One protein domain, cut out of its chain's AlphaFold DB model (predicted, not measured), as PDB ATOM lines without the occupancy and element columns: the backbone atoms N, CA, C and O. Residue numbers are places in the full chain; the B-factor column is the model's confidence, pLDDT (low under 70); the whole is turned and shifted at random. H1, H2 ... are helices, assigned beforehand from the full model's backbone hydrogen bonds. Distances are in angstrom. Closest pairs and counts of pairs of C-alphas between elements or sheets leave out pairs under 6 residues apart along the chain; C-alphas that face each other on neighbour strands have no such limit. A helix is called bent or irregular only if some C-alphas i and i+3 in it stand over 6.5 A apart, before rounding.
ATOM      1  N   GLU A   6     -10.311  66.544 -25.384       62.19
ATOM      2  CA  GLU A   6     -11.045  66.938 -24.174       62.19
ATOM      3  C   GLU A   6     -12.566  66.704 -24.256       62.19
ATOM      4  O   GLU A   6     -13.163  66.226 -23.292       62.19
ATOM      5  N   TYR A   7     -13.202  66.950 -25.407       62.16
ATOM      6  CA  TYR A   7     -14.638  66.700 -25.590       62.16
ATOM      7  C   TYR A   7     -14.977  65.206 -25.637       62.16
ATOM      8  O   TYR A   7     -16.049  64.800 -25.191       62.16
ATOM      9  N   VAL A   8     -14.060  64.377 -26.145       63.16
ATOM     10  CA  VAL A   8     -14.225  62.916 -26.184       63.16
ATOM     11  C   VAL A   8     -14.135  62.342 -24.771       63.16
ATOM     12  O   VAL A   8     -14.955  61.508 -24.393       63.16
ATOM     13  N   TRP A   9     -13.204  62.844 -23.956       65.44
ATOM     14  CA  TRP A   9     -13.069  62.445 -22.553       65.44
ATOM     15  C   TRP A   9     -14.270  62.863 -21.697       65.44
ATOM     16  O   TRP A   9     -14.669  62.106 -20.816       65.44
ATOM     17  N   ALA A  10     -14.887  64.014 -21.978       68.88
ATOM     18  CA  ALA A  10     -16.091  64.475 -21.282       68.88
ATOM     19  C   ALA A  10     -17.363  63.684 -21.656       68.88
ATOM     20  O   ALA A  10     -18.281  63.567 -20.846       68.88
ATOM     21  N   LEU A  11     -17.416  63.102 -22.856       71.94
ATOM     22  CA  LEU A  11     -18.537  62.277 -23.317       71.94
ATOM     23  C   LEU A  11     -18.648  60.949 -22.558       71.94
ATOM     24  O   LEU A  11     -19.756  60.504 -22.262       71.94
ATOM     25  N   ILE A  12     -17.515  60.340 -22.203       70.69
ATOM     26  CA  ILE A  12     -17.453  59.043 -21.512       70.69
ATOM     27  C   ILE A  12     -18.261  59.039 -20.193       70.69
ATOM     28  O   ILE A  12     -19.156  58.200 -20.060       70.69
ATOM     29  N   PRO A  13     -18.034  59.955 -19.228       73.00
ATOM     30  CA  PRO A  13     -18.785  59.964 -17.974       73.00
ATOM     31  C   PRO A  13     -20.265  60.305 -18.174       73.00
ATOM     32  O   PRO A  13     -21.108  59.728 -17.493       73.00
ATOM     33  N   ILE A  14     -20.612  61.179 -19.125       76.12
ATOM     34  CA  ILE A  14     -22.012  61.532 -19.422       76.12
ATOM     35  C   ILE A  14     -22.781  60.305 -19.922       76.12
ATOM     36  O   ILE A  14     -23.881  60.023 -19.448       76.12
ATOM     37  N   VAL A  15     -22.179  59.546 -20.838       71.31
ATOM     38  CA  VAL A  15     -22.753  58.308 -21.374       71.31
ATOM     39  C   VAL A  15     -22.913  57.269 -20.264       71.31
ATOM     40  O   VAL A  15     -24.001  56.723 -20.096       71.31
ATOM     41  N   LEU A  16     -21.879  57.052 -19.444       71.88
ATOM     42  CA  LEU A  16     -21.947  56.110 -18.321       71.88
ATOM     43  C   LEU A  16     -23.034  56.486 -17.308       71.88
ATOM     44  O   LEU A  16     -23.781  55.620 -16.859       71.88
ATOM     45  N   THR A  17     -23.168  57.777 -17.001       72.31
ATOM     46  CA  THR A  17     -24.177  58.274 -16.055       72.31
ATOM     47  C   THR A  17     -25.588  58.138 -16.625       72.31
ATOM     48  O   THR A  17     -26.509  57.770 -15.910       72.31
ATOM     49  N   TYR A  18     -25.784  58.383 -17.924       72.56
ATOM     50  CA  TYR A  18     -27.089  58.230 -18.572       72.56
ATOM     51  C   TYR A  18     -27.578  56.775 -18.568       72.56
ATOM     52  O   TYR A  18     -28.754  56.502 -18.303       72.56
ATOM     53  N   TYR A  19     -26.671  55.838 -18.846       64.38
ATOM     54  CA  TYR A  19     -26.988  54.415 -18.897       64.38
ATOM     55  C   TYR A  19     -27.079  53.764 -17.506       64.38
ATOM     56  O   TYR A  19     -27.765  52.758 -17.375       64.38
ATOM     57  N   SER A  20     -26.506  54.354 -16.447       66.00
ATOM     58  CA  SER A  20     -26.627  53.834 -15.071       66.00
ATOM     59  C   SER A  20     -27.978  54.111 -14.394       66.00
ATOM     60  O   SER A  20     -28.228  53.600 -13.307       66.00
ATOM     61  N   ILE A  21     -28.845  54.931 -14.998       69.38
ATOM     62  CA  ILE A  21     -30.124  55.371 -14.401       69.38
ATOM     63  C   ILE A  21     -31.199  54.271 -14.437       69.38
ATOM     64  O   ILE A  21     -32.152  54.303 -13.662       69.38
ATOM     65  N   SER A  22     -31.080  53.293 -15.334       73.00
ATOM     66  CA  SER A  22     -32.057  52.212 -15.494       73.00
ATOM     67  C   SER A  22     -31.336  50.924 -15.866       73.00
ATOM     68  O   SER A  22     -30.541  50.937 -16.803       73.00
ATOM     69  N   GLY A  23     -31.638  49.817 -15.177       67.62
ATOM     70  CA  GLY A  23     -31.031  48.506 -15.455       67.62
ATOM     71  C   GLY A  23     -31.137  48.113 -16.930       67.62
ATOM     72  O   GLY A  23     -30.133  47.807 -17.559       67.62
ATOM     73  N   LYS A  24     -32.315  48.317 -17.532       73.50
ATOM     74  CA  LYS A  24     -32.554  48.052 -18.958       73.50
ATOM     75  C   LYS A  24     -31.641  48.856 -19.891       73.50
ATOM     76  O   LYS A  24     -31.116  48.330 -20.863       73.50
ATOM     77  N   ARG A  25     -31.414  50.136 -19.577       69.62
ATOM     78  CA  ARG A  25     -30.500  50.997 -20.347       69.62
ATOM     79  C   ARG A  25     -29.048  50.554 -20.164       69.62
ATOM     80  O   ARG A  25     -28.285  50.538 -21.126       69.62
ATOM     81  N   LEU A  26     -28.666  50.180 -18.948       72.25
ATOM     82  CA  LEU A  26     -27.327  49.681 -18.656       72.25
ATOM     83  C   LEU A  26     -27.018  48.407 -19.453       72.25
ATOM     84  O   LEU A  26     -25.908  48.254 -19.961       72.25
ATOM     85  N   ASP A  27     -27.998  47.521 -19.596       73.56
ATOM     86  CA  ASP A  27     -27.854  46.285 -20.358       73.56
ATOM     87  C   ASP A  27     -27.745  46.539 -21.866       73.56
ATOM     88  O   ASP A  27     -26.825  46.018 -22.502       73.56
ATOM     89  N   ASP A  28     -28.549  47.452 -22.420       74.31
ATOM     90  CA  ASP A  28     -28.400  47.919 -23.808       74.31
ATOM     91  C   ASP A  28     -26.996  48.501 -24.075       74.31
ATOM     92  O   ASP A  28     -26.386  48.245 -25.120       74.31
ATOM     93  N   PHE A  29     -26.439  49.249 -23.116       72.69
ATOM     94  CA  PHE A  29     -25.087  49.798 -23.222       72.69
ATOM     95  C   PHE A  29     -24.006  48.711 -23.193       72.69
ATOM     96  O   PHE A  29     -23.068  48.758 -23.991       72.69
ATOM     97  N   LYS A  30     -24.135  47.699 -22.323       72.12
ATOM     98  CA  LYS A  30     -23.218  46.544 -22.301       72.12
ATOM     99  C   LYS A  30     -23.250  45.795 -23.630       72.12
ATOM    100  O   LYS A  30     -22.192  45.505 -24.187       72.12
ATOM    101  N   VAL A  31     -24.447  45.532 -24.159       78.06
ATOM    102  CA  VAL A  31     -24.647  44.884 -25.464       78.06
ATOM    103  C   VAL A  31     -23.931  45.687 -26.550       78.06
ATOM    104  O   VAL A  31     -23.123  45.135 -27.296       78.06
ATOM    105  N   PHE A  32     -24.149  47.002 -26.597       78.06
ATOM    106  CA  PHE A  32     -23.492  47.894 -27.553       78.06
ATOM    107  C   PHE A  32     -21.955  47.888 -27.435       78.06
ATOM    108  O   PHE A  32     -21.253  47.817 -28.449       78.06
ATOM    109  N   CYS A  33     -21.409  47.914 -26.218       76.56
ATOM    110  CA  CYS A  33     -19.964  47.843 -25.979       76.56
ATOM    111  C   CYS A  33     -19.359  46.512 -26.451       76.56
ATOM    112  O   CYS A  33     -18.310  46.509 -27.094       76.56
ATOM    113  N   ILE A  34     -20.036  45.387 -26.202       79.06
ATOM    114  CA  ILE A  34     -19.597  44.068 -26.678       79.06
ATOM    115  C   ILE A  34     -19.586  44.033 -28.210       79.06
ATOM    116  O   ILE A  34     -18.593  43.623 -28.811       79.06
ATOM    117  N   TRP A  35     -20.651  44.513 -28.859       77.06
ATOM    118  CA  TRP A  35     -20.739  44.547 -30.322       77.06
ATOM    119  C   TRP A  35     -19.702  45.462 -30.969       77.06
ATOM    120  O   TRP A  35     -19.093  45.085 -31.970       77.06
ATOM    121  N   SER A  36     -19.477  46.647 -30.402       75.75
ATOM    122  CA  SER A  36     -18.482  47.590 -30.920       75.75
ATOM    123  C   SER A  36     -17.055  47.065 -30.741       75.75
ATOM    124  O   SER A  36     -16.280  47.094 -31.697       75.75
ATOM    125  N   GLY A  37     -16.721  46.489 -29.580       74.31
ATOM    126  CA  GLY A  37     -15.430  45.833 -29.356       74.31
ATOM    127  C   GLY A  37     -15.190  44.663 -30.314       74.31
ATOM    128  O   GLY A  37     -14.111  44.534 -30.892       74.31
ATOM    129  N   LEU A  38     -16.221  43.851 -30.555       79.19
ATOM    130  CA  LEU A  38     -16.140  42.733 -31.487       79.19
ATOM    131  C   LEU A  38     -15.950  43.200 -32.940       79.19
ATOM    132  O   LEU A  38     -15.141  42.626 -33.666       79.19
ATOM    133  N   ALA A  39     -16.629  44.274 -33.355       74.62
ATOM    134  CA  ALA A  39     -16.434  44.872 -34.673       74.62
ATOM    135  C   ALA A  39     -14.988  45.362 -34.863       74.62
ATOM    136  O   ALA A  39     -14.370  45.050 -35.879       74.62
ATOM    137  N   VAL A  40     -14.420  46.063 -33.875       77.00
ATOM    138  CA  VAL A  40     -13.023  46.526 -33.920       77.00
ATOM    139  C   VAL A  40     -12.056  45.350 -34.052       77.00
ATOM    140  O   VAL A  40     -11.161  45.395 -34.892       77.00
ATOM    141  N   LEU A  41     -12.253  44.273 -33.287       78.31
ATOM    142  CA  LEU A  41     -11.413  43.074 -33.377       78.31
ATOM    143  C   LEU A  41     -11.475  42.422 -34.765       78.31
ATOM    144  O   LEU A  41     -10.434  42.074 -35.323       78.31
ATOM    145  N   ILE A  42     -12.673  42.310 -35.343       80.06
ATOM    146  CA  ILE A  42     -12.876  41.802 -36.708       80.06
ATOM    147  C   ILE A  42     -12.136  42.683 -37.722       80.06
ATOM    148  O   ILE A  42     -11.410  42.162 -38.569       80.06
ATOM    149  N   PHE A  43     -12.260  44.011 -37.623       78.12
ATOM    150  CA  PHE A  43     -11.557  44.938 -38.514       78.12
ATOM    151  C   PHE A  43     -10.036  44.859 -38.361       78.12
ATOM    152  O   PHE A  43      -9.334  44.835 -39.369       78.12
ATOM    153  N   CYS A  44      -9.514  44.760 -37.137       76.19
ATOM    154  CA  CYS A  44      -8.081  44.600 -36.888       76.19
ATOM    155  C   CYS A  44      -7.534  43.310 -37.510       76.19
ATOM    156  O   CYS A  44      -6.494  43.332 -38.171       76.19
ATOM    157  N   HIS A  45      -8.241  42.190 -37.351       77.19
ATOM    158  CA  HIS A  45      -7.840  40.927 -37.968       77.19
ATOM    159  C   HIS A  45      -7.947  40.964 -39.496       77.19
ATOM    160  O   HIS A  45      -7.020  40.522 -40.173       77.19
ATOM    161  N   ALA A  46      -9.019  41.538 -40.049       79.00
ATOM    162  CA  ALA A  46      -9.166  41.721 -41.491       79.00
ATOM    163  C   ALA A  46      -8.055  42.613 -42.072       79.00
ATOM    164  O   ALA A  46      -7.479  42.286 -43.105       79.00
ATOM    165  N   HIS A  47      -7.704  43.700 -41.382       79.12
ATOM    166  CA  HIS A  47      -6.618  44.593 -41.778       79.12
ATOM    167  C   HIS A  47      -5.249  43.902 -41.704       79.12
ATOM    168  O   HIS A  47      -4.437  44.045 -42.614       79.12
ATOM    169  N   SER A  48      -5.006  43.100 -40.664       76.50
ATOM    170  CA  SER A  48      -3.790  42.288 -40.546       76.50
ATOM    171  C   SER A  48      -3.660  41.283 -41.700       76.50
ATOM    172  O   SER A  48      -2.609  41.198 -42.335       76.50
ATOM    173  N   LEU A  49      -4.751  40.591 -42.053       78.75
ATOM    174  CA  LEU A  49      -4.796  39.698 -43.217       78.75
ATOM    175  C   LEU A  49      -4.564  40.451 -44.531       78.75
ATOM    176  O   LEU A  49      -3.833  39.964 -45.387       78.75
ATOM    177  N   TYR A  50      -5.154  41.639 -44.684       80.00
ATOM    178  CA  TYR A  50      -4.963  42.488 -45.857       80.00
ATOM    179  C   TYR A  50      -3.496  42.898 -46.028       80.00
ATOM    180  O   TYR A  50      -2.932  42.667 -47.096       80.00
ATOM    181  N   LEU A  51      -2.857  43.424 -44.975       79.38
ATOM    182  CA  LEU A  51      -1.431  43.775 -44.988       79.38
ATOM    183  C   LEU A  51      -0.560  42.567 -45.340       79.38
ATOM    184  O   LEU A  51       0.378  42.674 -46.130       79.38
ATOM    185  N   LEU A  52      -0.901  41.399 -44.798       76.25
ATOM    186  CA  LEU A  52      -0.182  40.169 -45.085       76.25
ATOM    187  C   LEU A  52      -0.421  39.667 -46.513       76.25
ATOM    188  O   LEU A  52       0.466  39.026 -47.067       76.25
ATOM    189  N   ALA A  53      -1.570  39.951 -47.128       75.00
ATOM    190  CA  ALA A  53      -1.873  39.597 -48.514       75.00
ATOM    191  C   ALA A  53      -1.121  40.485 -49.519       75.00
ATOM    192  O   ALA A  53      -0.601  39.968 -50.505       75.00
ATOM    193  N   ILE A  54      -1.010  41.790 -49.247       81.75
ATOM    194  CA  ILE A  54      -0.303  42.747 -50.119       81.75
ATOM    195  C   ILE A  54       1.216  42.787 -49.890       81.75
ATOM    196  O   ILE A  54       1.927  43.476 -50.619       81.75
ATOM    197  N   SER A  55       1.720  42.077 -48.878       79.81
ATOM    198  CA  SER A  55       3.150  42.026 -48.573       79.81
ATOM    199  C   SER A  55       3.955  41.402 -49.718       79.81
ATOM    200  O   SER A  55       3.628  40.321 -50.220       79.81
ATOM    201  N   THR A  56       5.052  42.071 -50.080       80.75
ATOM    202  CA  THR A  56       6.054  41.609 -51.052       80.75
ATOM    203  C   THR A  56       7.034  40.594 -50.463       80.75
ATOM    204  O   THR A  56       7.917  40.117 -51.174       80.75
ATOM    205  N   GLU A  57       6.924  40.272 -49.170       75.06
ATOM    206  CA  GLU A  57       7.774  39.265 -48.538       75.06
ATOM    207  C   GLU A  57       7.548  37.875 -49.156       75.06
ATOM    208  O   GLU A  57       6.411  37.518 -49.495       75.06
ATOM    209  N   PRO A  58       8.605  37.051 -49.285       75.44
ATOM    210  CA  PRO A  58       8.474  35.702 -49.814       75.44
ATOM    211  C   PRO A  58       7.463  34.884 -48.997       75.44
ATOM    212  O   PRO A  58       7.325  35.049 -47.783       75.44
ATOM    213  N   TYR A  59       6.742  33.984 -49.670       73.19
ATOM    214  CA  TYR A  59       5.810  33.058 -49.024       73.19
ATOM    215  C   TYR A  59       6.584  32.065 -48.147       73.19
ATOM    216  O   TYR A  59       7.017  31.006 -48.594       73.19
ATOM    217  N   THR A  60       6.793  32.433 -46.884       80.19
ATOM    218  CA  THR A  60       7.432  31.587 -45.877       80.19
ATOM    219  C   THR A  60       6.394  30.756 -45.128       80.19
ATOM    220  O   THR A  60       5.217  31.110 -45.032       80.19
ATOM    221  N   LEU A  61       6.839  29.644 -44.540       77.50
ATOM    222  CA  LEU A  61       5.995  28.774 -43.715       77.50
ATOM    223  C   LEU A  61       5.393  29.540 -42.520       77.50
ATOM    224  O   LEU A  61       4.238  29.328 -42.162       77.50
ATOM    225  N   PHE A  62       6.140  30.509 -41.981       75.94
ATOM    226  CA  PHE A  62       5.671  31.425 -40.942       75.94
ATOM    227  C   PHE A  62       4.472  32.263 -41.412       75.94
ATOM    228  O   PHE A  62       3.444  32.261 -40.745       75.94
ATOM    229  N   ARG A  63       4.541  32.877 -42.603       75.69
ATOM    230  CA  ARG A  63       3.428  33.646 -43.193       75.69
ATOM    231  C   ARG A  63       2.167  32.796 -43.383       75.69
ATOM    232  O   ARG A  63       1.069  33.266 -43.096       75.69
ATOM    233  N   ILE A  64       2.313  31.540 -43.813       78.12
ATOM    234  CA  ILE A  64       1.186  30.599 -43.963       78.12
ATOM    235  C   ILE A  64       0.552  30.283 -42.603       78.12
ATOM    236  O   ILE A  64      -0.673  30.299 -42.477       78.12
ATOM    237  N   LEU A  65       1.361  30.017 -41.575       77.69
ATOM    238  CA  LEU A  65       0.861  29.774 -40.220       77.69
ATOM    239  C   LEU A  65       0.152  31.012 -39.657       77.69
ATOM    240  O   LEU A  65      -0.952  30.887 -39.132       77.69
ATOM    241  N   THR A  66       0.720  32.209 -39.831       79.06
ATOM    242  CA  THR A  66       0.105  33.468 -39.389       79.06
ATOM    243  C   THR A  66      -1.241  33.718 -40.071       79.06
ATOM    244  O   THR A  66      -2.203  34.069 -39.389       79.06
ATOM    245  N   LEU A  67      -1.351  33.480 -41.386       75.69
ATOM    246  CA  LEU A  67      -2.620  33.586 -42.121       75.69
ATOM    247  C   LEU A  67      -3.678  32.617 -41.578       75.69
ATOM    248  O   LEU A  67      -4.814  33.023 -41.345       75.69
ATOM    249  N   ASN A  68      -3.311  31.356 -41.338       79.50
ATOM    250  CA  ASN A  68      -4.240  30.350 -40.817       79.50
ATOM    251  C   ASN A  68      -4.697  30.664 -39.385       79.50
ATOM    252  O   ASN A  68      -5.883  30.534 -39.075       79.50
ATOM    253  N   VAL A  69      -3.790  31.118 -38.517       78.50
ATOM    254  CA  VAL A  69      -4.130  31.531 -37.147       78.50
ATOM    255  C   VAL A  69      -5.049  32.753 -37.164       78.50
ATOM    256  O   VAL A  69      -6.054  32.770 -36.458       78.50
ATOM    257  N   ALA A  70      -4.766  33.748 -38.008       77.62
ATOM    258  CA  ALA A  70      -5.610  34.931 -38.146       77.62
ATOM    259  C   ALA A  70      -7.000  34.597 -38.722       77.62
ATOM    260  O   ALA A  70      -8.004  35.096 -38.216       77.62
ATOM    261  N   ALA A  71      -7.082  33.708 -39.716       74.00
ATOM    262  CA  ALA A  71      -8.353  33.217 -40.247       74.00
ATOM    263  C   ALA A  71      -9.152  32.433 -39.190       74.00
ATOM    264  O   ALA A  71     -10.355  32.639 -39.047       74.00
ATOM    265  N   THR A  72      -8.484  31.593 -38.394       79.56
ATOM    266  CA  THR A  72      -9.116  30.873 -37.277       79.56
ATOM    267  C   THR A  72      -9.640  31.850 -36.223       79.56
ATOM    268  O   THR A  72     -10.776  31.717 -35.772       79.56
ATOM    269  N   GLY A  73      -8.861  32.884 -35.885       76.19
ATOM    270  CA  GLY A  73      -9.285  33.959 -34.985       76.19
ATOM    271  C   GLY A  73     -10.540  34.685 -35.480       76.19
ATOM    272  O   GLY A  73     -11.468  34.903 -34.704       76.19
ATOM    273  N   MET A  74     -10.627  34.969 -36.782       77.00
ATOM    274  CA  MET A  74     -11.823  35.560 -37.398       77.00
ATOM    275  C   MET A  74     -13.056  34.662 -37.273       77.00
ATOM    276  O   MET A  74     -14.137  35.148 -36.942       77.00
ATOM    277  N   VAL A  75     -12.905  33.354 -37.492       78.44
ATOM    278  CA  VAL A  75     -14.005  32.392 -37.329       78.44
ATOM    279  C   VAL A  75     -14.473  32.343 -35.875       78.44
ATOM    280  O   VAL A  75     -15.675  32.393 -35.622       78.44
ATOM    281  N   VAL A  76     -13.549  32.312 -34.911       80.44
ATOM    282  CA  VAL A  76     -13.884  32.330 -33.478       80.44
ATOM    283  C   VAL A  76     -14.641  33.606 -33.109       80.44
ATOM    284  O   VAL A  76     -15.679  33.526 -32.454       80.44
ATOM    285  N   LEU A  77     -14.187  34.773 -33.574       79.19
ATOM    286  CA  LEU A  77     -14.868  36.048 -33.329       79.19
ATOM    287  C   LEU A  77     -16.278  36.077 -33.927       79.19
ATOM    288  O   LEU A  77     -17.207  36.544 -33.272       79.19
ATOM    289  N   LEU A  78     -16.470  35.534 -35.131       79.56
ATOM    290  CA  LEU A  78     -17.793  35.406 -35.744       79.56
ATOM    291  C   LEU A  78     -18.704  34.456 -34.957       79.56
ATOM    292  O   LEU A  78     -19.871  34.778 -34.737       79.56
ATOM    293  N   CYS A  79     -18.187  33.321 -34.484       78.25
ATOM    294  CA  CYS A  79     -18.936  32.399 -33.627       78.25
ATOM    295  C   CYS A  79     -19.366  33.068 -32.317       78.25
ATOM    296  O   CYS A  79     -20.522  32.938 -31.916       78.25
ATOM    297  N   ILE A  80     -18.470  33.830 -31.685       80.06
ATOM    298  CA  ILE A  80     -18.775  34.627 -30.490       80.06
ATOM    299  C   ILE A  80     -19.848  35.679 -30.808       80.06
ATOM    300  O   ILE A  80     -20.793  35.831 -30.037       80.06
ATOM    301  N   ALA A  81     -19.770  36.348 -31.963       76.81
ATOM    302  CA  ALA A  81     -20.791  37.289 -32.428       76.81
ATOM    303  C   ALA A  81     -22.173  36.633 -32.523       76.81
ATOM    304  O   ALA A  81     -23.169  37.171 -32.045       76.81
ATOM    305  N   VAL A  82     -22.237  35.458 -33.152       78.56
ATOM    306  CA  VAL A  82     -23.479  34.699 -33.338       78.56
ATOM    307  C   VAL A  82     -24.020  34.219 -31.995       78.56
ATOM    308  O   VAL A  82     -25.222  34.329 -31.752       78.56
ATOM    309  N   PHE A  83     -23.144  33.730 -31.116       80.69
ATOM    310  CA  PHE A  83     -23.504  33.318 -29.766       80.69
ATOM    311  C   PHE A  83     -24.090  34.495 -28.981       80.69
ATOM    312  O   PHE A  83     -25.229  34.416 -28.527       80.69
ATOM    313  N   PHE A  84     -23.394  35.632 -28.919       75.75
ATOM    314  CA  PHE A  84     -23.921  36.823 -28.261       75.75
ATOM    315  C   PHE A  84     -25.222  37.310 -28.901       75.75
ATOM    316  O   PHE A  84     -26.176  37.599 -28.191       75.75
ATOM    317  N   LYS A  85     -25.351  37.317 -30.229       71.88
ATOM    318  CA  LYS A  85     -26.620  37.684 -30.881       71.88
ATOM    319  C   LYS A  85     -27.795  36.826 -30.420       71.88
ATOM    320  O   LYS A  85     -28.905  37.337 -30.298       71.88
ATOM    321  N   LYS A  86     -27.559  35.529 -30.225       73.06
ATOM    322  CA  LYS A  86     -28.602  34.553 -29.915       73.06
ATOM    323  C   LYS A  86     -28.945  34.510 -28.428       73.06
ATOM    324  O   LYS A  86     -30.118  34.392 -28.099       73.06
ATOM    325  N   TYR A  87     -27.942  34.594 -27.560       70.75
ATOM    326  CA  TYR A  87     -28.110  34.377 -26.122       70.75
ATOM    327  C   TYR A  87     -28.159  35.674 -25.322       70.75
ATOM    328  O   TYR A  87     -28.980  35.783 -24.422       70.75
ATOM    329  N   LEU A  88     -27.383  36.691 -25.708       66.56
ATOM    330  CA  LEU A  88     -27.289  37.935 -24.943       66.56
ATOM    331  C   LEU A  88     -28.652  38.644 -24.865       66.56
ATOM    332  O   LEU A  88     -29.020  39.150 -23.820       66.56
ATOM    333  N   ARG A  89     -29.442  38.639 -25.947       61.41
ATOM    334  CA  ARG A  89     -30.781  39.257 -25.951       61.41
ATOM    335  C   ARG A  89     -31.844  38.406 -25.253       61.41
ATOM    336  O   ARG A  89     -32.744  38.955 -24.639       61.41
ATOM    337  N   ALA A  90     -31.723  37.081 -25.340       64.56
ATOM    338  CA  ALA A  90     -32.660  36.156 -24.709       64.56
ATOM    339  C   ALA A  90     -32.557  36.184 -23.177       64.56
ATOM    340  O   ALA A  90     -33.559  35.986 -22.505       64.56
ATOM    341  N   GLU A  91     -31.364  36.444 -22.645       61.41
ATOM    342  CA  GLU A  91     -31.115  36.558 -21.206       61.41
ATOM    343  C   GLU A  91     -31.660  37.883 -20.642       61.41
ATOM    344  O   GLU A  91     -32.226  37.892 -19.557       61.41
ATOM    345  N   PHE A  92     -31.607  38.980 -21.410       59.44
ATOM    346  CA  PHE A  92     -32.165  40.279 -20.993       59.44
ATOM    347  C   PHE A  92     -33.690  40.413 -21.141       59.44
ATOM    348  O   PHE A  92     -34.271  41.314 -20.544       59.44
ATOM    349  N   ASP A  93     -34.345  39.563 -21.939       58.84
ATOM    350  CA  ASP A  93     -35.810  39.559 -22.093       58.84
ATOM    351  C   ASP A  93     -36.522  38.670 -21.042       58.84
ATOM    352  O   ASP A  93     -37.753  38.617 -21.022       58.84
ATOM    353  N   GLN A  94     -35.773  37.936 -20.204       56.72
ATOM    354  CA  GLN A  94     -36.312  37.014 -19.188       56.72
ATOM    355  C   GLN A  94     -36.480  37.626 -17.784       56.72
ATOM    356  O   GLN A  94     -37.119  36.984 -16.948       56.72
TER     357      GLN A  94
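This is residues 6 to 94 of the 95 residues of an uncharacterized protein of Pseudomonas sp. WPR_5_2 (UniProt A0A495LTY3). Two long helices, H2 and H3, lie side by side as a helical hairpin, and a shorter helix, H1, makes a corner with the first end of H2 and slants away on the side opposite H3. Residues 6 to 14 of H1 stick out free of the rest. The printed part has 89 residues with three named helices, in the order H1, H2, H3, and no named strand; its class is all helix. It is only just extended, close to loose, with a radius of gyration of the C-alphas of 18.4 A, and flat, spanning 56 by 39 by 14 A.

H2, residues 23 to 54, and H3, residues 61 to 92, touch and form a hairpin, opposite ways at a shallow tilt of 17 degrees; their closest C-alphas, of Ile 42 and Met 74, are 6.4 A apart. H1, residues 6 to 19, and H2 only just touch, with 3 pairs of C-alphas within 8 A, and only at the corner by their link. The closest C-alphas there are those of Tyr 19 and Leu 26, 4.8 A apart, and the two helices run opposite ways at a steep tilt of 45 degrees. H1 touches H2 with residue 19 alone, and H2 touches H1 with residues 25 to 29 alone. H1 and H3 are apart. Every O i to N i+4 pair is within hydrogen-bond range in H2, against 7 of 10 in H1 and 25 of 28 in H3.

H2 is 46.7 A long, from C-alpha 23 at (-31.031, 48.506, -15.455) to C-alpha 54. H3 measures 45.9 A and ends with C-alpha 92 at (-32.165, 40.279, -20.993). It has a kink of 27 degrees near residue 84 and is only just irregular: C-alphas 86 and 89 are 6.53 A apart. H1, 20.9 A, begins with C-alpha 6 at (-11.045, 66.938, -24.174).

The two C-alphas farthest apart, of Ile 21 and Pro 58, are 56.0 A apart. The printed part has no cut; the link from H1 to H2 is tight and that from H2 to H3 is short. Residues 56 to 62 stand free. The mean pLDDT of the printed part is 74.1, with residues 6 to 10, 19 to 21, 23, 25 and 88 to 94 under 70.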